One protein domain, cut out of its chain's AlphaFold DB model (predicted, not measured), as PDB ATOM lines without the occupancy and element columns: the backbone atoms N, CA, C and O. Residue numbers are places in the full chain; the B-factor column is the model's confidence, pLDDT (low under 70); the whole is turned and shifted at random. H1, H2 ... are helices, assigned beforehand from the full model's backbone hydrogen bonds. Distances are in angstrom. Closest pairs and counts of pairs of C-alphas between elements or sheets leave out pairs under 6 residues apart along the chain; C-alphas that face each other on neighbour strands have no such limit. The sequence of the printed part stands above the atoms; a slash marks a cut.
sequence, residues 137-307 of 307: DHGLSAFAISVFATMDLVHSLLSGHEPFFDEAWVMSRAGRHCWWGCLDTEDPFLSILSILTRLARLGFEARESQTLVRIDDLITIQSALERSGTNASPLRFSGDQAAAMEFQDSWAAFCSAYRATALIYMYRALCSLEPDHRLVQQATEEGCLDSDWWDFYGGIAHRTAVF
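What this domain is: This is residues 137 to 307 of the 307 residues of the protein "Putative fungal zinc cluster transcription factor protein" of Botryosphaeria parva (strain UCR-NP2) (UniProt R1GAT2). Three helices, H3, H4 and H5, form an up-and-down bundle, each running against the one before it; H1, at a steep tilt, and short H2 pack on H3, while H6 folds back along H5. H7 hangs on behind H6 and touches no helix, and residues 238 to 243, of which 241 to 243 belong to H5, stick out. The printed part has 171 residues with seven named helices, H1 to H7 in chain order, and no named strand; its class is all helix. It is compact, with a radius of gyration of the C-alphas of 16.5 A and spans of 52 by 36 by 26 A.

Where its parts are: Find C-alpha 139 at (268.424, 317.631, 286.779); from there H1, residues 139 to 159, runs 30.4 A. H2 follows at residues 167 to 171. Look next at H3, residues 188 to 209, 31.3 A long, and H4, residues 215 to 228, 20.1 A. The longest helix, H5, starts at C-alpha 241 at (276.323, 304.189, 310.704) and covers residues 241 to 270, 42.1 A. H6, residues 278 to 288, is 15.0 A long, and H7, residues 293 to 300, ends at C-alpha 300 at (259.226, 304.381, 301.229).

How they stand to each other: Start at the hub, H3, which touches four helices. It touches H5 at a shallow tilt of 12 degrees, the same way, with C-alphas 189 and 255 closest at 5.6 A. H3 and H4 are a hairpin at 18 degrees, opposite ways; their closest C-alphas, 188 and 228, are 5.3 A apart. H4 and H5 also form a hairpin, at 11 degrees, with C-alphas 225 and 259 closest at 6.4 A. H1 touches H3 as well, with residues 153 to 157 alone, at a steep tilt of 43 degrees, the same way, the C-alphas of Leu 157 and Ala 200 being closest at 5.0 A. H2 touches H3 too, C-alphas 167 and 194 being closest at 4.7 A. Move to H5 and H6, a hairpin at 29 degrees: C-alphas 257 and 287 are closest at 4.4 A. H6 and H7 meet only through their link. Every O i to N i+4 pair is within hydrogen-bond range in H1 to H6; in H7, 3 of 4 are.

The domain as a whole: The C-alphas farthest apart, of Gln 210 and Asp 240, are 53.7 A apart. The printed part has no cut and ends at Phe 307, the chain's last residue. The links H2 to H3 and H4 to H5 are long. Read the B-factor column at residues 229 to 239 and 289 to 307: pLDDT is under 70 there, against a mean of 83.7 over the printed part.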
ATOM      1  N   ASP A 137     273.507 314.997 282.448       81.44
ATOM      2  CA  ASP A 137     274.067 314.204 283.554       81.44
ATOM      3  C   ASP A 137     273.300 314.378 284.877       81.44
ATOM      4  O   ASP A 137     273.459 313.579 285.803       81.44
ATOM      5  N   HIS A 138     272.474 315.423 284.976       83.94
ATOM      6  CA  HIS A 138     271.716 315.783 286.172       83.94
ATOM      7  C   HIS A 138     270.441 316.567 285.834       83.94
ATOM      8  O   HIS A 138     270.193 316.933 284.682       83.94
ATOM      9  N   GLY A 139     269.631 316.816 286.862       88.50
ATOM     10  CA  GLY A 139     268.424 317.631 286.779       88.50
ATOM     11  C   GLY A 139     267.216 316.902 286.196       88.50
ATOM     12  O   GLY A 139     267.150 315.670 286.137       88.50
ATOM     13  N   LEU A 140     266.229 317.694 285.779       90.62
ATOM     14  CA  LEU A 140     264.897 317.200 285.436       90.62
ATOM     15  C   LEU A 140     264.882 316.295 284.199       90.62
ATOM     16  O   LEU A 140     264.135 315.322 284.171       90.62
ATOM     17  N   SER A 141     265.728 316.572 283.204       93.00
ATOM     18  CA  SER A 141     265.826 315.763 281.983       93.00
ATOM     19  C   SER A 141     266.366 314.362 282.264       93.00
ATOM     20  O   SER A 141     265.775 313.381 281.815       93.00
ATOM     21  N   ALA A 142     267.452 314.263 283.042       92.56
ATOM     22  CA  ALA A 142     268.059 312.987 283.424       92.56
ATOM     23  C   ALA A 142     267.092 312.144 284.278       92.56
ATOM     24  O   ALA A 142     266.902 310.949 284.040       92.56
ATOM     25  N   PHE A 143     266.386 312.801 285.201       92.38
ATOM     26  CA  PHE A 143     265.303 312.191 285.962       92.38
ATOM     27  C   PHE A 143     264.171 311.683 285.055       92.38
ATOM     28  O   PHE A 143     263.872 310.488 285.063       92.38
ATOM     29  N   ALA A 144     263.580 312.543 284.222       94.69
ATOM     30  CA  ALA A 144     262.424 312.199 283.395       94.69
ATOM     31  C   ALA A 144     262.722 311.066 282.402       94.69
ATOM     32  O   ALA A 144     261.904 310.157 282.256       94.69
ATOM     33  N   ILE A 145     263.899 311.067 281.760       96.31
ATOM     34  CA  ILE A 145     264.261 309.982 280.841       96.31
ATOM     35  C   ILE A 145     264.457 308.652 281.574       96.31
ATOM     36  O   ILE A 145     264.057 307.614 281.055       96.31
ATOM     37  N   SER A 146     265.001 308.668 282.796       95.62
ATOM     38  CA  SER A 146     265.131 307.449 283.601       95.62
ATOM     39  C   SER A 146     263.775 306.890 284.040       95.62
ATOM     40  O   SER A 146     263.574 305.679 283.988       95.62
ATOM     41  N   VAL A 147     262.820 307.757 284.404       95.25
ATOM     42  CA  VAL A 147     261.439 307.350 284.719       95.25
ATOM     43  C   VAL A 147     260.791 306.719 283.487       95.25
ATOM     44  O   VAL A 147     260.222 305.631 283.568       95.25
ATOM     45  N   PHE A 148     260.925 307.368 282.330       97.00
ATOM     46  CA  PHE A 148     260.358 306.870 281.081       97.00
ATOM     47  C   PHE A 148     260.987 305.544 280.631       97.00
ATOM     48  O   PHE A 148     260.279 304.676 280.131       97.00
ATOM     49  N   ALA A 149     262.290 305.347 280.851       97.12
ATOM     50  CA  ALA A 149     262.955 304.080 280.562       97.12
ATOM     51  C   ALA A 149     262.402 302.925 281.410       97.12
ATOM     52  O   ALA A 149     262.185 301.831 280.892       97.12
ATOM     53  N   THR A 150     262.092 303.164 282.688       95.12
ATOM     54  CA  THR A 150     261.422 302.156 283.526       95.12
ATOM     55  C   THR A 150     259.984 301.906 283.068       95.12
ATOM     56  O   THR A 150     259.568 300.751 283.008       95.12
ATOM     57  N   MET A 151     259.234 302.945 282.677       94.88
ATOM     58  CA  MET A 151     257.893 302.778 282.089       94.88
ATOM     59  C   MET A 151     257.929 301.930 280.812       94.88
ATOM     60  O   MET A 151     257.110 301.026 280.647       94.88
ATOM     61  N   ASP A 152     258.891 302.192 279.926       97.12
ATOM     62  CA  ASP A 152     259.083 301.439 278.687       97.12
ATOM     63  C   ASP A 152     259.455 299.980 278.950       97.12
ATOM     64  O   ASP A 152     258.877 299.078 278.337       97.12
ATOM     65  N   LEU A 153     260.339 299.733 279.915       97.56
ATOM     66  CA  LEU A 153     260.694 298.385 280.336       97.56
ATOM     67  C   LEU A 153     259.478 297.619 280.873       97.56
ATOM     68  O   LEU A 153     259.218 296.500 280.432       97.56
ATOM     69  N   VAL A 154     258.711 298.220 281.787       94.88
ATOM     70  CA  VAL A 154     257.501 297.605 282.355       94.88
ATOM     71  C   VAL A 154     256.482 297.315 281.256       94.88
ATOM     72  O   VAL A 154     255.978 296.195 281.163       94.88
ATOM     73  N   HIS A 155     256.218 298.285 280.377       94.75
ATOM     74  CA  HIS A 155     255.335 298.088 279.233       94.75
ATOM     75  C   HIS A 155     255.808 296.914 278.366       94.75
ATOM     76  O   HIS A 155     255.002 296.061 277.994       94.75
ATOM     77  N   SER A 156     257.101 296.836 278.064       96.81
ATOM     78  CA  SER A 156     257.677 295.803 277.199       96.81
ATOM     79  C   SER A 156     257.598 294.412 277.823       96.81
ATOM     80  O   SER A 156     257.170 293.475 277.152       96.81
ATOM     81  N   LEU A 157     257.894 294.282 279.119       96.44
ATOM     82  CA  LEU A 157     257.738 293.028 279.861       96.44
ATOM     83  C   LEU A 157     256.272 292.572 279.892       96.44
ATOM     84  O   LEU A 157     255.971 291.421 279.600       96.44
ATOM     85  N   LEU A 158     255.333 293.464 280.210       93.62
ATOM     86  CA  LEU A 158     253.927 293.075 280.369       93.62
ATOM     87  C   LEU A 158     253.219 292.799 279.040       93.62
ATOM     88  O   LEU A 158     252.339 291.942 278.969       93.62
ATOM     89  N   SER A 159     253.574 293.535 277.989       92.81
ATOM     90  CA  SER A 159     252.882 293.466 276.699       92.81
ATOM     91  C   SER A 159     253.620 292.643 275.644       92.81
ATOM     92  O   SER A 159     253.048 292.372 274.585       92.81
ATOM     93  N   GLY A 160     254.881 292.279 275.897       93.62
ATOM     94  CA  GLY A 160     255.768 291.613 274.946       93.62
ATOM     95  C   GLY A 160     256.089 292.459 273.711       93.62
ATOM     96  O   GLY A 160     256.271 291.883 272.638       93.62
ATOM     97  N   HIS A 161     256.026 293.791 273.807       95.25
ATOM     98  CA  HIS A 161     256.482 294.703 272.751       95.25
ATOM     99  C   HIS A 161     257.991 294.933 272.842       95.25
ATOM    100  O   HIS A 161     258.601 294.701 273.883       95.25
ATOM    101  N   GLU A 162     258.575 295.425 271.750       96.25
ATOM    102  CA  GLU A 162     259.989 295.776 271.711       96.25
ATOM    103  C   GLU A 162     260.300 296.930 272.686       96.25
ATOM    104  O   GLU A 162     259.646 297.992 272.596       96.25
ATOM    105  N   PRO A 163     261.296 296.748 273.577       96.94
ATOM    106  CA  PRO A 163     261.783 297.822 274.429       96.94
ATOM    107  C   PRO A 163     262.461 298.902 273.588       96.94
ATOM    108  O   PRO A 163     263.230 298.617 272.673       96.94
ATOM    109  N   PHE A 164     262.159 300.159 273.895       96.88
ATOM    110  CA  PHE A 164     262.784 301.317 273.267       96.88
ATOM    111  C   PHE A 164     264.235 301.498 273.727       96.88
ATOM    112  O   PHE A 164     265.091 301.878 272.931       96.88
ATOM    113  N   PHE A 165     264.510 301.231 275.006       97.25
ATOM    114  CA  PHE A 165     265.858 301.302 275.574       97.25
ATOM    115  C   PHE A 165     266.506 299.921 275.644       97.25
ATOM    116  O   PHE A 165     265.828 298.903 275.777       97.25
ATOM    117  N   ASP A 166     267.835 299.886 275.581       95.88
ATOM    118  CA  ASP A 166     268.610 298.655 275.658       95.88
ATOM    119  C   ASP A 166     269.533 298.577 276.884       95.88
ATOM    120  O   ASP A 166     269.696 299.518 277.661       95.88
ATOM    121  N   GLU A 167     270.156 297.409 277.043       95.06
ATOM    122  CA  GLU A 167     271.153 297.124 278.079       95.06
ATOM    123  C   GLU A 167     272.290 298.154 278.086       95.06
ATOM    124  O   GLU A 167     272.741 298.587 279.147       95.06
ATOM    125  N   ALA A 168     272.752 298.574 276.904       95.94
ATOM    126  CA  ALA A 168     273.847 299.527 276.780       95.94
ATOM    127  C   ALA A 168     273.438 300.908 277.300       95.94
ATOM    128  O   ALA A 168     274.216 301.556 278.006       95.94
ATOM    129  N   TRP A 169     272.210 301.340 277.010       96.06
ATOM    130  CA  TRP A 169     271.654 302.570 277.547       96.06
ATOM    131  C   TRP A 169     271.593 302.523 279.075       96.06
ATOM    132  O   TRP A 169     272.112 303.446 279.706       96.06
ATOM    133  N   VAL A 170     271.071 301.440 279.668       95.94
ATOM    134  CA  VAL A 170     271.003 301.264 281.132       95.94
ATOM    135  C   VAL A 170     272.394 301.357 281.757       95.94
ATOM    136  O   VAL A 170     272.618 302.168 282.653       95.94
ATOM    137  N   MET A 171     273.363 300.601 281.237       94.94
ATOM    138  CA  MET A 171     274.727 300.607 281.774       94.94
ATOM    139  C   MET A 171     275.434 301.956 281.577       94.94
ATOM    140  O   MET A 171     276.270 302.340 282.392       94.94
ATOM    141  N   SER A 172     275.068 302.732 280.548       94.88
ATOM    142  CA  SER A 172     275.592 304.091 280.348       94.88
ATOM    143  C   SER A 172     275.130 305.101 281.411       94.88
ATOM    144  O   SER A 172     275.641 306.225 281.437       94.88
ATOM    145  N   ARG A 173     274.144 304.737 282.248       94.19
ATOM    146  CA  ARG A 173     273.621 305.580 283.333       94.19
ATOM    147  C   ARG A 173     274.422 305.478 284.632       94.19
ATOM    148  O   ARG A 173     274.165 306.265 285.539       94.19
ATOM    149  N   ALA A 174     275.396 304.572 284.728       92.88
ATOM    150  CA  ALA A 174     276.318 304.545 285.860       92.88
ATOM    151  C   ALA A 174     276.993 305.918 286.052       92.88
ATOM    152  O   ALA A 174     277.452 306.540 285.090       92.88
ATOM    153  N   GLY A 175     277.023 306.408 287.291       89.75
ATOM    154  CA  GLY A 175     277.562 307.717 287.662       89.75
ATOM    155  C   GLY A 175     276.713 308.923 287.241       89.75
ATOM    156  O   GLY A 175     277.183 310.054 287.364       89.75
ATOM    157  N   ARG A 176     275.487 308.720 286.738       90.69
ATOM    158  CA  ARG A 176     274.557 309.795 286.350       90.69
ATOM    159  C   ARG A 176     273.324 309.802 287.245       90.69
ATOM    160  O   ARG A 176     272.891 308.754 287.719       90.69
ATOM    161  N   HIS A 177     272.719 310.972 287.438       88.88
ATOM    162  CA  HIS A 177     271.508 311.085 288.250       88.88
ATOM    163  C   HIS A 177     270.285 310.535 287.512       88.88
ATOM    164  O   HIS A 177     269.914 311.029 286.450       88.88
ATOM    165  N   CYS A 178     269.635 309.546 288.115       92.19
ATOM    166  CA  CYS A 178     268.366 308.972 287.678       92.19
ATOM    167  C   CYS A 178     267.357 309.000 288.836       92.19
ATOM    168  O   CYS A 178     267.693 309.409 289.947       92.19
ATOM    169  N   TRP A 179     266.124 308.536 288.612       91.38
ATOM    170  CA  TRP A 179     265.140 308.376 289.692       91.38
ATOM    171  C   TRP A 179     265.588 307.353 290.746       91.38
ATOM    172  O   TRP A 179     265.249 307.472 291.916       91.38
ATOM    173  N   TRP A 180     266.426 306.389 290.364       89.75
ATOM    174  CA  TRP A 180     267.085 305.460 291.287       89.75
ATOM    175  C   TRP A 180     268.362 306.035 291.932       89.75
ATOM    176  O   TRP A 180     269.149 305.302 292.524       89.75
ATOM    177  N   GLY A 181     268.608 307.341 291.805       88.31
ATOM    178  CA  GLY A 181     269.816 308.000 292.293       88.31
ATOM    179  C   GLY A 181     271.000 307.931 291.327       88.31
ATOM    180  O   GLY A 181     270.846 307.686 290.132       88.31
ATOM    181  N   CYS A 182     272.192 308.215 291.856       89.88
ATOM    182  CA  CYS A 182     273.463 308.147 291.135       89.88
ATOM    183  C   CYS A 182     274.222 306.906 291.612       89.88
ATOM    184  O   CYS A 182     274.749 306.896 292.725       89.88
ATOM    185  N   LEU A 183     274.202 305.851 290.798       90.06
ATOM    186  CA  LEU A 183     274.734 304.534 291.150       90.06
ATOM    187  C   LEU A 183     276.098 304.295 290.507       90.06
ATOM    188  O   LEU A 183     276.331 304.701 289.368       90.06
ATOM    189  N   ASP A 184     276.974 303.590 291.215       89.88
ATOM    190  CA  ASP A 184     278.247 303.125 290.664       89.88
ATOM    191  C   ASP A 184     278.025 302.014 289.623       89.88
ATOM    192  O   ASP A 184     277.020 301.307 289.646       89.88
ATOM    193  N   THR A 185     278.994 301.805 288.726       89.44
ATOM    194  CA  THR A 185     278.926 300.766 287.675       89.44
ATOM    195  C   THR A 185     278.725 299.349 288.222       89.44
ATOM    196  O   THR A 185     278.159 298.502 287.538       89.44
ATOM    197  N   GLU A 186     279.175 299.098 289.452       89.06
ATOM    198  CA  GLU A 186     279.082 297.798 290.125       89.06
ATOM    199  C   GLU A 186     277.819 297.658 290.993       89.06
ATOM    200  O   GLU A 186     277.676 296.666 291.709       89.06
ATOM    201  N   ASP A 187     276.916 298.645 290.979       90.81
ATOM    202  CA  ASP A 187     275.686 298.570 291.759       90.81
ATOM    203  C   ASP A 187     274.769 297.442 291.234       90.81
ATOM    204  O   ASP A 187     274.518 297.350 290.020       90.81
ATOM    205  N   PRO A 188     274.248 296.568 292.119       91.50
ATOM    206  CA  PRO A 188     273.429 295.431 291.713       91.50
ATOM    207  C   PRO A 188     272.157 295.846 290.965       91.50
ATOM    208  O   PRO A 188     271.721 295.106 290.079       91.50
ATOM    209  N   PHE A 189     271.579 297.015 291.257       92.88
ATOM    210  CA  PHE A 189     270.353 297.465 290.607       92.88
ATOM    211  C   PHE A 189     270.554 297.714 289.109       92.88
ATOM    212  O   PHE A 189     269.725 297.278 288.309       92.88
ATOM    213  N   LEU A 190     271.675 298.323 288.697       93.94
ATOM    214  CA  LEU A 190     271.976 298.539 287.274       93.94
ATOM    215  C   LEU A 190     272.134 297.213 286.520       93.94
ATOM    216  O   LEU A 190     271.615 297.059 285.414       93.94
ATOM    217  N   SER A 191     272.800 296.236 287.142       94.69
ATOM    218  CA  SER A 191     272.937 294.882 286.591       94.69
ATOM    219  C   SER A 191     271.572 294.208 286.417       94.69
ATOM    220  O   SER A 191     271.268 293.674 285.349       94.69
ATOM    221  N   ILE A 192     270.709 294.276 287.434       96.06
ATOM    222  CA  ILE A 192     269.361 293.694 287.391       96.06
ATOM    223  C   ILE A 192     268.497 294.384 286.328       96.06
ATOM    224  O   ILE A 192     267.824 293.702 285.554       96.06
ATOM    225  N   LEU A 193     268.540 295.715 286.240       96.38
ATOM    226  CA  LEU A 193     267.779 296.488 285.259       96.38
ATOM    227  C   LEU A 193     268.235 296.195 283.820       96.38
ATOM    228  O   LEU A 193     267.408 296.055 282.913       96.38
ATOM    229  N   SER A 194     269.543 296.026 283.618       96.62
ATOM    230  CA  SER A 194     270.110 295.566 282.349       96.62
ATOM    231  C   SER A 194     269.589 294.167 281.990       96.62
ATOM    232  O   SER A 194     269.043 293.964 280.905       96.62
ATOM    233  N   ILE A 195     269.613 293.219 282.933       97.44
ATOM    234  CA  ILE A 195     269.071 291.867 282.718       97.44
ATOM    235  C   ILE A 195     267.571 291.897 282.390       97.44
ATOM    236  O   ILE A 195     267.137 291.190 281.480       97.44
ATOM    237  N   LEU A 196     266.772 292.711 283.082       98.19
ATOM    238  CA  LEU A 196     265.350 292.880 282.769       98.19
ATOM    239  C   LEU A 196     265.146 293.409 281.346       98.19
ATOM    240  O   LEU A 196     264.278 292.916 280.627       98.19
ATOM    241  N   THR A 197     265.973 294.358 280.914       98.00
ATOM    242  CA  THR A 197     265.927 294.907 279.551       98.00
ATOM    243  C   THR A 197     266.273 293.841 278.510       98.00
ATOM    244  O   THR A 197     265.579 293.703 277.499       98.00
ATOM    245  N   ARG A 198     267.279 293.003 278.791       97.44
ATOM    246  CA  ARG A 198     267.606 291.831 277.967       97.44
ATOM    247  C   ARG A 198     266.440 290.852 277.873       97.44
ATOM    248  O   ARG A 198     266.110 290.384 276.787       97.44
ATOM    249  N   LEU A 199     265.818 290.537 279.009       97.69
ATOM    250  CA  LEU A 199     264.672 289.634 279.088       97.69
ATOM    251  C   LEU A 199     263.472 290.170 278.300       97.69
ATOM    252  O   LEU A 199     262.827 289.398 277.589       97.69
ATOM    253  N   ALA A 200     263.194 291.472 278.380       97.88
ATOM    254  CA  ALA A 200     262.140 292.114 277.599       97.88
ATOM    255  C   ALA A 200     262.378 291.935 276.093       97.88
ATOM    256  O   ALA A 200     261.476 291.497 275.376       97.88
ATOM    257  N   ARG A 201     263.610 292.170 275.621       97.19
ATOM    258  CA  ARG A 201     263.972 291.964 274.212       97.19
ATOM    259  C   ARG A 201     263.878 290.503 273.781       97.19
ATOM    260  O   ARG A 201     263.261 290.224 272.761       97.19
ATOM    261  N   LEU A 202     264.393 289.566 274.579       96.44
ATOM    262  CA  LEU A 202     264.248 288.132 274.296       96.44
ATOM    263  C   LEU A 202     262.777 287.705 274.228       96.44
ATOM    264  O   LEU A 202     262.409 286.892 273.383       96.44
ATOM    265  N   GLY A 203     261.926 288.252 275.100       96.06
ATOM    266  CA  GLY A 203     260.485 287.998 275.069       96.06
ATOM    267  C   GLY A 203     259.816 288.532 273.805       96.06
ATOM    268  O   GLY A 203     259.008 287.826 273.201       96.06
ATOM    269  N   PHE A 204     260.187 289.739 273.371       96.62
ATOM    270  CA  PHE A 204     259.741 290.299 272.097       96.62
ATOM    271  C   PHE A 204     260.178 289.425 270.911       96.62
ATOM    272  O   PHE A 204     259.330 288.991 270.133       96.62
ATOM    273  N   GLU A 205     261.466 289.086 270.816       95.50
ATOM    274  CA  GLU A 205     262.026 288.273 269.726       95.50
ATOM    275  C   GLU A 205     261.396 286.875 269.660       95.50
ATOM    276  O   GLU A 205     261.032 286.404 268.579       95.50
ATOM    277  N   ALA A 206     261.222 286.215 270.810       93.44
ATOM    278  CA  ALA A 206     260.582 284.904 270.904       93.44
ATOM    279  C   ALA A 206     259.125 284.944 270.429       93.44
ATOM    280  O   ALA A 206     258.668 284.038 269.728       93.44
ATOM    281  N   ARG A 207     258.399 286.014 270.774       93.31
ATOM    282  CA  ARG A 207     257.019 286.235 270.336       93.31
ATOM    283  C   ARG A 207     256.936 286.524 268.839       93.31
ATOM    284  O   ARG A 207     256.081 285.944 268.173       93.31
ATOM    285  N   GLU A 208     257.782 287.412 268.322       93.38
ATOM    286  CA  GLU A 208     257.786 287.807 266.909       93.38
ATOM    287  C   GLU A 208     258.187 286.635 266.005       93.38
ATOM    288  O   GLU A 208     257.518 286.349 265.013       93.38
ATOM    289  N   SER A 209     259.234 285.906 266.393       91.31
ATOM    290  CA  SER A 209     259.764 284.774 265.627       91.31
ATOM    291  C   SER A 209     258.999 283.468 265.863       91.31
ATOM    292  O   SER A 209     259.218 282.496 265.143       91.31
ATOM    293  N   GLN A 210     258.115 283.422 266.867       86.50
ATOM    294  CA  GLN A 210     257.446 282.201 267.346       86.50
ATOM    295  C   GLN A 210     258.435 281.076 267.704       86.50
ATOM    296  O   GLN A 210     258.156 279.889 267.516       86.50
ATOM    297  N   THR A 211     259.608 281.447 268.216       86.69
ATOM    298  CA  THR A 211     260.688 280.520 268.572       86.69
ATOM    299  C   THR A 211     260.930 280.504 270.069       86.69
ATOM    300  O   THR A 211     260.848 281.533 270.734       86.69
ATOM    301  N   LEU A 212     261.307 279.339 270.593       88.38
ATOM    302  CA  LEU A 212     261.755 279.221 271.977       88.38
ATOM    303  C   LEU A 212     263.107 279.917 272.167       88.38
ATOM    304  O   LEU A 212     264.002 279.796 271.327       88.38
ATOM    305  N   VAL A 213     263.262 280.594 273.304       92.06
ATOM    306  CA  VAL A 213     264.549 281.151 273.731       92.06
ATOM    307  C   VAL A 213     265.532 280.006 273.978       92.06
ATOM    308  O   VAL A 213     265.168 278.955 274.514       92.06
ATOM    309  N   ARG A 214     266.793 280.188 273.578       91.94
ATOM    310  CA  ARG A 214     267.819 279.159 273.758       91.94
ATOM    311  C   ARG A 214     268.088 278.934 275.242       91.94
ATOM    312  O   ARG A 214     268.265 279.878 276.007       91.94
ATOM    313  N   ILE A 215     268.213 277.668 275.632       91.56
ATOM    314  CA  ILE A 215     268.475 277.299 277.027       91.56
ATOM    315  C   ILE A 215     269.791 277.886 277.561       91.56
ATOM    316  O   ILE A 215     269.849 278.289 278.718       91.56
ATOM    317  N   ASP A 216     270.815 278.007 276.710       94.19
ATOM    318  CA  ASP A 216     272.105 278.607 277.078       94.19
ATOM    319  C   ASP A 216     271.951 280.073 277.521       94.19
ATOM    320  O   ASP A 216     272.610 280.513 278.467       94.19
ATOM    321  N   ASP A 217     271.057 280.824 276.865       93.06
ATOM    322  CA  ASP A 217     270.775 282.222 277.205       93.06
ATOM    323  C   ASP A 217     270.075 282.317 278.562       93.06
ATOM    324  O   ASP A 217     270.463 283.127 279.402       93.06
ATOM    325  N   LEU A 218     269.101 281.436 278.808       94.62
ATOM    326  CA  LEU A 218     268.363 281.371 280.071       94.62
ATOM    327  C   LEU A 218     269.275 280.995 281.246       94.62
ATOM    328  O   LEU A 218     269.230 281.650 282.285       94.62
ATOM    329  N   ILE A 219     270.158 280.006 281.071       93.69
ATOM    330  CA  ILE A 219     271.145 279.618 282.093       93.69
ATOM    331  C   ILE A 219     272.093 280.786 282.387       93.69
ATOM    332  O   ILE A 219     272.360 281.095 283.549       93.69
ATOM    333  N   THR A 220     272.575 281.468 281.345       95.38
ATOM    334  CA  THR A 220     273.472 282.621 281.497       95.38
ATOM    335  C   THR A 220     272.808 283.748 282.285       95.38
ATOM    336  O   THR A 220     273.433 284.332 283.173       95.38
ATOM    337  N   ILE A 221     271.541 284.044 281.982       95.50
ATOM    338  CA  ILE A 221     270.754 285.059 282.685       95.50
ATOM    339  C   ILE A 221     270.525 284.654 284.142       95.50
ATOM    340  O   ILE A 221     270.764 285.464 285.037       95.50
ATOM    341  N   GLN A 222     270.133 283.405 284.396       94.19
ATOM    342  CA  GLN A 222     269.918 282.910 285.752       94.19
ATOM    343  C   GLN A 222     271.187 283.048 286.605       94.19
ATOM    344  O   GLN A 222     271.145 283.644 287.680       94.19
ATOM    345  N   SER A 223     272.337 282.592 286.101       92.69
ATOM    346  CA  SER A 223     273.613 282.734 286.812       92.69
ATOM    347  C   SER A 223     274.015 284.197 287.030       92.69
ATOM    348  O   SER A 223     274.680 284.517 288.015       92.69
ATOM    349  N   ALA A 224     273.642 285.110 286.127       92.62
ATOM    350  CA  ALA A 224     273.872 286.538 286.325       92.62
ATOM    351  C   ALA A 224     273.003 287.104 287.460       92.62
ATOM    352  O   ALA A 224     273.537 287.796 288.325       92.62
ATOM    353  N   LEU A 225     271.715 286.750 287.510       91.62
ATOM    354  CA  LEU A 225     270.797 287.158 288.581       91.62
ATOM    355  C   LEU A 225     271.228 286.620 289.952       91.62
ATOM    356  O   LEU A 225     271.170 287.352 290.939       91.62
ATOM    357  N   GLU A 226     271.705 285.376 290.015       87.50
ATOM    358  CA  GLU A 226     272.227 284.766 291.246       87.50
ATOM    359  C   GLU A 226     273.458 285.521 291.781       87.50
ATOM    360  O   GLU A 226     273.543 285.787 292.978       87.50
ATOM    361  N   ARG A 227     274.378 285.948 290.902       85.69
ATOM    362  CA  ARG A 227     275.550 286.759 291.293       85.69
ATOM    363  C   ARG A 227     275.181 288.169 291.751       85.69
ATOM    364  O   ARG A 227     275.817 288.691 292.663       85.69
ATOM    365  N   SER A 228     274.167 288.789 291.149       79.44
ATOM    366  CA  SER A 228     273.698 290.112 291.584       79.44
ATOM    367  C   SER A 228     273.129 290.080 293.008       79.44
ATOM    368  O   SER A 228     273.242 291.067 293.724       79.44
ATOM    369  N   GLY A 229     272.585 288.940 293.454       64.94
ATOM    370  CA  GLY A 229     272.101 288.757 294.827       64.94
ATOM    371  C   GLY A 229     273.204 288.645 295.888       64.94
ATOM    372  O   GLY A 229     272.936 288.876 297.063       64.94
ATOM    373  N   THR A 230     274.443 288.314 295.505       60.50
ATOM    374  CA  THR A 230     275.572 288.174 296.448       60.50
ATOM    375  C   THR A 230     276.417 289.440 296.587       60.50
ATOM    376  O   THR A 230     277.209 289.546 297.521       60.50
ATOM    377  N   ASN A 231     276.261 290.398 295.671       55.59
ATOM    378  CA  ASN A 231     277.086 291.601 295.585       55.59
ATOM    379  C   ASN A 231     276.323 292.824 296.108       55.59
ATOM    380  O   ASN A 231     275.952 293.710 295.342       55.59
ATOM    381  N   ALA A 232     276.094 292.901 297.419       53.44
ATOM    382  CA  ALA A 232     275.674 294.160 298.029       53.44
ATOM    383  C   ALA A 232     276.895 295.093 298.103       53.44
ATOM    384  O   ALA A 232     277.744 294.952 298.986       53.44
ATOM    385  N   SER A 233     277.027 296.012 297.141       49.59
ATOM    386  CA  SER A 233     278.055 297.052 297.210       49.59
ATOM    387  C   SER A 233     277.675 298.056 298.307       49.59
ATOM    388  O   SER A 233     276.544 298.546 298.307       49.59
ATOM    389  N   PRO A 234     278.568 298.375 299.260       49.75
ATOM    390  CA  PRO A 234     278.277 299.389 300.259       49.75
ATOM    391  C   PRO A 234     278.273 300.765 299.586       49.75
ATOM    392  O   PRO A 234     279.331 301.294 299.227       49.75
ATOM    393  N   LEU A 235     277.090 301.367 299.437       54.22
ATOM    394  CA  LEU A 235     276.979 302.782 299.094       54.22
ATOM    395  C   LEU A 235     277.742 303.584 300.158       54.22
ATOM    396  O   LEU A 235     277.547 303.408 301.362       54.22
ATOM    397  N   ARG A 236     278.690 304.421 299.717       51.88
ATOM    398  CA  ARG A 236     279.599 305.147 300.614       51.88
ATOM    399  C   ARG A 236     278.846 306.239 301.367       51.88
ATOM    400  O   ARG A 236     278.819 307.394 300.950       51.88
ATOM    401  N   PHE A 237     278.265 305.880 302.504       52.22
ATOM    402  CA  PHE A 237     277.615 306.830 303.390       52.22
ATOM    403  C   PHE A 237     278.656 307.615 304.196       52.22
ATOM    404  O   PHE A 237     279.474 307.046 304.918       52.22
ATOM    405  N   SER A 238     278.612 308.941 304.090       49.56
ATOM    406  CA  SER A 238     279.340 309.851 304.981       49.56
ATOM    407  C   SER A 238     278.366 310.347 306.054       49.56
ATOM    408  O   SER A 238     277.857 311.459 305.960       49.56
ATOM    409  N   GLY A 239     278.017 309.497 307.025       61.88
ATOM    410  CA  GLY A 239     276.981 309.806 308.016       61.88
ATOM    411  C   GLY A 239     276.882 308.796 309.160       61.88
ATOM    412  O   GLY A 239     277.802 308.009 309.383       61.88
ATOM    413  N   ASP A 240     275.769 308.855 309.895       72.31
ATOM    414  CA  ASP A 240     275.425 307.912 310.964       72.31
ATOM    415  C   ASP A 240     275.426 306.467 310.436       72.31
ATOM    416  O   ASP A 240     274.758 306.155 309.449       72.31
ATOM    417  N   GLN A 241     276.187 305.592 311.096       73.69
ATOM    418  CA  GLN A 241     276.323 304.189 310.704       73.69
ATOM    419  C   GLN A 241     274.989 303.439 310.781       73.69
ATOM    420  O   GLN A 241     274.772 302.534 309.982       73.69
ATOM    421  N   ALA A 242     274.095 303.822 311.700       76.25
ATOM    422  CA  ALA A 242     272.787 303.186 311.828       76.25
ATOM    423  C   ALA A 242     271.899 303.473 310.606       76.25
ATOM    424  O   ALA A 242     271.391 302.543 309.988       76.25
ATOM    425  N   ALA A 243     271.793 304.743 310.204       73.38
ATOM    426  CA  ALA A 243     271.027 305.148 309.024       73.38
ATOM    427  C   ALA A 243     271.621 304.589 307.717       73.38
ATOM    428  O   ALA A 243     270.888 304.245 306.792       73.38
ATOM    429  N   ALA A 244     272.951 304.474 307.641       73.75
ATOM    430  CA  ALA A 244     273.629 303.862 306.502       73.75
ATOM    431  C   ALA A 244     273.304 302.366 306.368       73.75
ATOM    432  O   ALA A 244     273.076 301.889 305.258       73.75
ATOM    433  N   MET A 245     273.270 301.641 307.490       76.50
ATOM    434  CA  MET A 245     272.927 300.219 307.523       76.50
ATOM    435  C   MET A 245     271.454 299.993 307.166       76.50
ATOM    436  O   MET A 245     271.168 299.185 306.294       76.50
ATOM    437  N   GLU A 246     270.537 300.776 307.744       79.56
ATOM    438  CA  GLU A 246     269.104 300.725 307.417       79.56
ATOM    439  C   GLU A 246     268.854 300.963 305.921       79.56
ATOM    440  O   GLU A 246     268.123 300.214 305.275       79.56
ATOM    441  N   PHE A 247     269.506 301.970 305.333       78.88
ATOM    442  CA  PHE A 247     269.411 302.227 303.898       78.88
ATOM    443  C   PHE A 247     270.013 301.091 303.056       78.88
ATOM    444  O   PHE A 247     269.460 300.751 302.013       78.88
ATOM    445  N   GLN A 248     271.120 300.483 303.489       80.75
ATOM    446  CA  GLN A 248     271.725 299.355 302.781       80.75
ATOM    447  C   GLN A 248     270.809 298.123 302.781       80.75
ATOM    448  O   GLN A 248     270.648 297.497 301.733       80.75
ATOM    449  N   ASP A 249     270.182 297.811 303.915       81.69
ATOM    450  CA  ASP A 249     269.210 296.720 304.027       81.69
ATOM    451  C   ASP A 249     267.984 297.005 303.140       81.69
ATOM    452  O   ASP A 249     267.576 296.165 302.337       81.69
ATOM    453  N   SER A 250     267.487 298.247 303.178       82.06
ATOM    454  CA  SER A 250     266.402 298.745 302.317       82.06
ATOM    455  C   SER A 250     266.718 298.597 300.824       82.06
ATOM    456  O   SER A 250     265.885 298.152 300.034       82.06
ATOM    457  N   TRP A 251     267.937 298.966 300.422       85.31
ATOM    458  CA  TRP A 251     268.398 298.879 299.038       85.31
ATOM    459  C   TRP A 251     268.553 297.429 298.579       85.31
ATOM    460  O   TRP A 251     268.189 297.089 297.450       85.31
ATOM    461  N   ALA A 252     269.047 296.551 299.455       84.50
ATOM    462  CA  ALA A 252     269.157 295.126 299.176       84.50
ATOM    463  C   ALA A 252     267.774 294.481 298.978       84.50
ATOM    464  O   ALA A 252     267.589 293.731 298.015       84.50
ATOM    465  N   ALA A 253     266.795 294.820 299.824       83.50
ATOM    466  CA  ALA A 253     265.410 294.375 299.676       83.50
ATOM    467  C   ALA A 253     264.799 294.863 298.350       83.50
ATOM    468  O   ALA A 253     264.264 294.062 297.577       83.50
ATOM    469  N   PHE A 254     264.979 296.148 298.027       86.31
ATOM    470  CA  PHE A 254     264.555 296.737 296.755       86.31
ATOM    471  C   PHE A 254     265.160 296.005 295.543       86.31
ATOM    472  O   PHE A 254     264.440 295.588 294.632       86.31
ATOM    473  N   CYS A 255     266.473 295.754 295.551       89.00
ATOM    474  CA  CYS A 255     267.141 294.984 294.500       89.00
ATOM    475  C   CYS A 255     266.611 293.544 294.415       89.00
ATOM    476  O   CYS A 255     266.425 293.018 293.314       89.00
ATOM    477  N   SER A 256     266.337 292.897 295.554       87.88
ATOM    478  CA  SER A 256     265.790 291.537 295.583       87.88
ATOM    479  C   SER A 256     264.416 291.461 294.914       87.88
ATOM    480  O   SER A 256     264.181 290.533 294.141       87.88
ATOM    481  N   ALA A 257     263.548 292.457 295.107       89.19
ATOM    482  CA  ALA A 257     262.238 292.514 294.453       89.19
ATOM    483  C   ALA A 257     262.343 292.587 292.917       89.19
ATOM    484  O   ALA A 257     261.661 291.853 292.193       89.19
ATOM    485  N   TYR A 258     263.253 293.412 292.392       93.12
ATOM    486  CA  TYR A 258     263.502 293.493 290.946       93.12
ATOM    487  C   TYR A 258     264.145 292.212 290.398       93.12
ATOM    488  O   TYR A 258     263.788 291.742 289.315       93.12
ATOM    489  N   ARG A 259     265.052 291.589 291.161       93.75
ATOM    490  CA  ARG A 259     265.640 290.286 290.814       93.75
ATOM    491  C   ARG A 259     264.568 289.194 290.757       93.75
ATOM    492  O   ARG A 259     264.539 288.422 289.799       93.75
ATOM    493  N   ALA A 260     263.676 289.146 291.743       92.94
ATOM    494  CA  ALA A 260     262.533 288.238 291.771       92.94
ATOM    495  C   ALA A 260     261.623 288.457 290.556       92.94
ATOM    496  O   ALA A 260     261.260 287.495 289.883       92.94
ATOM    497  N   THR A 261     261.348 289.714 290.203       95.12
ATOM    498  CA  THR A 261     260.587 290.073 288.994       95.12
ATOM    499  C   THR A 261     261.235 289.506 287.728       95.12
ATOM    500  O   THR A 261     260.549 288.894 286.906       95.12
ATOM    501  N   ALA A 262     262.558 289.627 287.589       96.88
ATOM    502  CA  ALA A 262     263.297 289.068 286.456       96.88
ATOM    503  C   ALA A 262     263.185 287.536 286.384       96.88
ATOM    504  O   ALA A 262     262.927 286.981 285.313       96.88
ATOM    505  N   LEU A 263     263.329 286.852 287.524       96.31
ATOM    506  CA  LEU A 263     263.187 285.397 287.619       96.31
ATOM    507  C   LEU A 263     261.769 284.943 287.266       96.31
ATOM    508  O   LEU A 263     261.600 284.039 286.450       96.31
ATOM    509  N   ILE A 264     260.747 285.591 287.832       96.19
ATOM    510  CA  ILE A 264     259.340 285.290 287.549       96.19
ATOM    511  C   ILE A 264     259.058 285.472 286.061       96.19
ATOM    512  O   ILE A 264     258.481 284.576 285.447       96.19
ATOM    513  N   TYR A 265     259.495 286.582 285.462       97.06
ATOM    514  CA  TYR A 265     259.316 286.817 284.033       97.06
ATOM    515  C   TYR A 265     260.000 285.734 283.192       97.06
ATOM    516  O   TYR A 265     259.362 285.128 282.334       97.06
ATOM    517  N   MET A 266     261.266 285.420 283.473       97.00
ATOM    518  CA  MET A 266     262.001 284.362 282.778       97.00
ATOM    519  C   MET A 266     261.264 283.014 282.866       97.00
ATOM    520  O   MET A 266     261.012 282.372 281.847       97.00
ATOM    521  N   TYR A 267     260.853 282.606 284.067       96.62
ATOM    522  CA  TYR A 267     260.157 281.340 284.295       96.62
ATOM    523  C   TYR A 267     258.771 281.287 283.643       96.62
ATOM    524  O   TYR A 267     258.399 280.272 283.056       96.62
ATOM    525  N   ARG A 268     257.997 282.367 283.735       95.12
ATOM    526  CA  ARG A 268     256.608 282.407 283.269       95.12
ATOM    527  C   ARG A 268     256.519 282.687 281.777       95.12
ATOM    528  O   ARG A 268     255.864 281.941 281.059       95.12
ATOM    529  N   ALA A 269     257.168 283.752 281.317       94.31
ATOM    530  CA  ALA A 269     257.039 284.236 279.950       94.31
ATOM    531  C   ALA A 269     257.935 283.467 278.973       94.31
ATOM    532  O   ALA A 269     257.498 283.177 277.864       94.31
ATOM    533  N   LEU A 270     259.162 283.107 279.370       94.56
ATOM    534  CA  LEU A 270     260.125 282.476 278.454       94.56
ATOM    535  C   LEU A 270     260.167 280.951 278.601       94.56
ATOM    536  O   LEU A 270     260.233 280.242 277.599       94.56
ATOM    537  N   CYS A 271     260.073 280.431 279.829       94.31
ATOM    538  CA  CYS A 271     260.047 278.985 280.084       94.31
ATOM    539  C   CYS A 271     258.632 278.380 280.103       94.31
ATOM    540  O   CYS A 271     258.506 277.160 280.196       94.31
ATOM    541  N   SER A 272     257.576 279.200 280.021       93.50
ATOM    542  CA  SER A 272     256.168 278.758 280.057       93.50
ATOM    543  C   SER A 272     255.793 277.919 281.291       93.50
ATOM    544  O   SER A 272     254.927 277.049 281.213       93.50
ATOM    545  N   LEU A 273     256.437 278.154 282.439       95.81
ATOM    546  CA  LEU A 273     256.104 277.457 283.685       95.81
ATOM    547  C   LEU A 273     254.773 277.968 284.249       95.81
ATOM    548  O   LEU A 273     254.452 279.151 284.129       95.81
ATOM    549  N   GLU A 274     253.996 277.095 284.886       96.50
ATOM    550  CA  GLU A 274     252.728 277.455 285.537       96.50
ATOM    551  C   GLU A 274     252.954 278.324 286.793       96.50
ATOM    552  O   GLU A 274     254.059 278.325 287.344       96.50
ATOM    553  N   PRO A 275     251.959 279.117 287.248       95.31
ATOM    554  CA  PRO A 275     252.147 280.011 288.389       95.31
ATOM    555  C   PRO A 275     252.514 279.262 289.672       95.31
ATOM    556  O   PRO A 275     253.299 279.765 290.464       95.31
ATOM    557  N   ASP A 276     251.964 278.068 289.872       95.94
ATOM    558  CA  ASP A 276     252.175 277.183 291.021       95.94
ATOM    559  C   ASP A 276     253.477 276.371 290.936       95.94
ATOM    560  O   ASP A 276     253.838 275.661 291.878       95.94
ATOM    561  N   HIS A 277     254.226 276.494 289.836       97.88
ATOM    562  CA  HIS A 277     255.510 275.831 289.696       97.88
ATOM    563  C   HIS A 277     256.476 276.280 290.800       97.88
ATOM    564  O   HIS A 277     256.652 277.473 291.053       97.88
ATOM    565  N   ARG A 278     257.190 275.321 291.404       97.69
ATOM    566  CA  ARG A 278     258.086 275.554 292.551       97.69
ATOM    567  C   ARG A 278     259.053 276.725 292.357       97.69
ATOM    568  O   ARG A 278     259.233 277.508 293.276       97.69
ATOM    569  N   LEU A 279     259.678 276.843 291.184       95.75
ATOM    570  CA  LEU A 279     260.622 277.937 290.898       95.75
ATOM    571  C   LEU A 279     259.949 279.316 290.845       95.75
ATOM    572  O   LEU A 279     260.550 280.301 291.260       95.75
ATOM    573  N   VAL A 280     258.705 279.385 290.357       95.69
ATOM    574  CA  VAL A 280     257.926 280.631 290.326       95.69
ATOM    575  C   VAL A 280     257.527 281.019 291.745       95.69
ATOM    576  O   VAL A 280     257.708 282.170 292.133       95.69
ATOM    577  N   GLN A 281     257.043 280.055 292.531       95.62
ATOM    578  CA  GLN A 281     256.680 280.275 293.931       95.62
ATOM    579  C   GLN A 281     257.892 280.696 294.762       95.62
ATOM    580  O   GLN A 281     257.821 281.708 295.442       95.62
ATOM    581  N   GLN A 282     259.036 280.023 294.611       92.62
ATOM    582  CA  GLN A 282     260.271 280.405 295.297       92.62
ATOM    583  C   GLN A 282     260.707 281.834 294.938       92.62
ATOM    584  O   GLN A 282     261.031 282.609 295.829       92.62
ATOM    585  N   ALA A 283     260.693 282.209 293.655       91.50
ATOM    586  CA  ALA A 283     261.035 283.575 293.253       91.50
ATOM    587  C   ALA A 283     260.033 284.608 293.804       91.50
ATOM    588  O   ALA A 283     260.432 285.701 294.190       91.50
ATOM    589  N   THR A 284     258.747 284.256 293.870       90.12
ATOM    590  CA  THR A 284     257.699 285.107 294.457       90.12
ATOM    591  C   THR A 284     257.923 285.292 295.955       90.12
ATOM    592  O   THR A 284     257.937 286.419 296.434       90.12
ATOM    593  N   GLU A 285     258.171 284.203 296.683       87.75
ATOM    594  CA  GLU A 285     258.512 284.231 298.104       87.75
ATOM    595  C   GLU A 285     259.759 285.088 298.341       87.75
ATOM    596  O   GLU A 285     259.708 286.002 299.153       87.75
ATOM    597  N   GLU A 286     260.842 284.898 297.581       83.50
ATOM    598  CA  GLU A 286     262.055 285.730 297.673       83.50
ATOM    599  C   GLU A 286     261.790 287.231 297.463       83.50
ATOM    600  O   GLU A 286     262.463 288.056 298.080       83.50
ATOM    601  N   GLY A 287     260.821 287.594 296.616       76.81
ATOM    602  CA  GLY A 287     260.392 288.983 296.432       76.81
ATOM    603  C   GLY A 287     259.506 289.510 297.568       76.81
ATOM    604  O   GLY A 287     259.516 290.705 297.844       76.81
ATOM    605  N   CYS A 288     258.762 288.630 298.243       72.81
ATOM    606  CA  CYS A 288     257.806 288.977 299.299       72.81
ATOM    607  C   CYS A 288     258.344 288.810 300.731       72.81
ATOM    608  O   CYS A 288     257.675 289.238 301.669       72.81
ATOM    609  N   LEU A 289     259.503 288.170 300.923       59.84
ATOM    610  CA  LEU A 289     259.995 287.671 302.220       59.84
ATOM    611  C   LEU A 289     260.399 288.737 303.257       59.84
ATOM    612  O   LEU A 289     260.836 288.363 304.341       59.84
ATOM    613  N   ASP A 290     260.177 290.023 302.998       53.69
ATOM    614  CA  ASP A 290     260.257 291.067 304.024       53.69
ATOM    615  C   ASP A 290     258.850 291.392 304.542       53.69
ATOM    616  O   ASP A 290     258.212 292.343 304.127       53.69
ATOM    617  N   SER A 291     258.276 290.588 305.435       42.88
ATOM    618  CA  SER A 291     256.902 290.809 305.933       42.88
ATOM    619  C   SER A 291     256.658 292.164 306.632       42.88
ATOM    620  O   SER A 291     255.506 292.473 306.935       42.88
ATOM    621  N   ASP A 292     257.695 292.991 306.807       47.44
ATOM    622  CA  ASP A 292     257.616 294.412 307.175       47.44
ATOM    623  C   ASP A 292     257.442 295.348 305.951       47.44
ATOM    624  O   ASP A 292     257.440 296.571 306.092       47.44
ATOM    625  N   TRP A 293     257.213 294.798 304.750       44.84
ATOM    626  CA  TRP A 293     256.983 295.489 303.469       44.84
ATOM    627  C   TRP A 293     255.912 296.593 303.565       44.84
ATOM    628  O   TRP A 293     256.014 297.592 302.859       44.84
ATOM    629  N   TRP A 294     254.908 296.457 304.443       40.16
ATOM    630  CA  TRP A 294     253.842 297.454 304.641       40.16
ATOM    631  C   TRP A 294     254.230 298.608 305.580       40.16
ATOM    632  O   TRP A 294     253.896 299.757 305.286       40.16
ATOM    633  N   ASP A 295     254.970 298.342 306.660       43.03
ATOM    634  CA  ASP A 295     255.510 299.389 307.546       43.03
ATOM    635  C   ASP A 295     256.664 300.141 306.856       43.03
ATOM    636  O   ASP A 295     256.799 301.361 306.975       43.03
ATOM    637  N   PHE A 296     257.417 299.429 306.016       43.09
ATOM    638  CA  PHE A 296     258.415 299.957 305.096       43.09
ATOM    639  C   PHE A 296     257.796 300.800 303.971       43.09
ATOM    640  O   PHE A 296     258.301 301.883 303.685       43.09
ATOM    641  N   TYR A 297     256.648 300.403 303.402       41.56
ATOM    642  CA  TYR A 297     255.833 301.261 302.525       41.56
ATOM    643  C   TYR A 297     255.355 302.526 303.269       41.56
ATOM    644  O   TYR A 297     255.299 303.601 302.683       41.56
ATOM    645  N   GLY A 298     255.121 302.481 304.581       40.19
ATOM    646  CA  GLY A 298     254.874 303.693 305.371       40.19
ATOM    647  C   GLY A 298     256.002 304.737 305.284       40.19
ATOM    648  O   GLY A 298     255.730 305.934 305.350       40.19
ATOM    649  N   GLY A 299     257.257 304.311 305.085       38.22
ATOM    650  CA  GLY A 299     258.433 305.180 304.938       38.22
ATOM    651  C   GLY A 299     258.891 305.411 303.491       38.22
ATOM    652  O   GLY A 299     259.280 306.530 303.148       38.22
ATOM    653  N   ILE A 300     258.813 304.382 302.641       37.12
ATOM    654  CA  ILE A 300     259.226 304.381 301.229       37.12
ATOM    655  C   ILE A 300     258.071 304.717 300.292       37.12
ATOM    656  O   ILE A 300     258.314 305.419 299.330       37.12
ATOM    657  N   ALA A 301     256.813 304.370 300.557       36.69
ATOM    658  CA  ALA A 301     255.667 304.880 299.783       36.69
ATOM    659  C   ALA A 301     255.318 306.327 300.151       36.69
ATOM    660  O   ALA A 301     254.801 307.073 299.324       36.69
ATOM    661  N   HIS A 302     255.713 306.781 301.345       35.66
ATOM    662  CA  HIS A 302     255.822 308.214 301.622       35.66
ATOM    663  C   HIS A 302     256.981 308.892 300.866       35.66
ATOM    664  O   HIS A 302     257.081 310.111 300.976       35.66
ATOM    665  N   ARG A 303     257.840 308.151 300.133       36.09
ATOM    666  CA  ARG A 303     259.054 308.629 299.421       36.09
ATOM    667  C   ARG A 303     259.286 308.077 297.991       36.09
ATOM    668  O   ARG A 303     260.257 308.466 297.357       36.09
ATOM    669  N   THR A 304     258.425 307.222 297.455       34.62
ATOM    670  CA  THR A 304     258.565 306.560 296.143       34.62
ATOM    671  C   THR A 304     257.285 305.821 295.823       34.62
ATOM    672  O   THR A 304     257.119 304.651 296.146       34.62
ATOM    673  N   ALA A 305     256.362 306.519 295.170       29.12
ATOM    674  CA  ALA A 305     255.295 305.876 294.416       29.12
ATOM    675  C   ALA A 305     255.879 305.415 293.073       29.12
ATOM    676  O   ALA A 305     255.687 306.068 292.051       29.12
ATOM    677  N   VAL A 306     256.672 304.343 293.075       34.28
ATOM    678  CA  VAL A 306     257.205 303.744 291.844       34.28
ATOM    679  C   VAL A 306     257.149 302.216 291.966       34.28
ATOM    680  O   VAL A 306     258.098 301.604 292.445       34.28
ATOM    681  N   PHE A 307     256.021 301.681 291.480       36.53
ATOM    682  CA  PHE A 307     255.634 300.275 291.242       36.53
ATOM    683  C   PHE A 307     255.440 299.352 292.454       36.53
ATOM    684  O   PHE A 307     256.400 299.093 293.212       36.53
TER     685      PHE A 307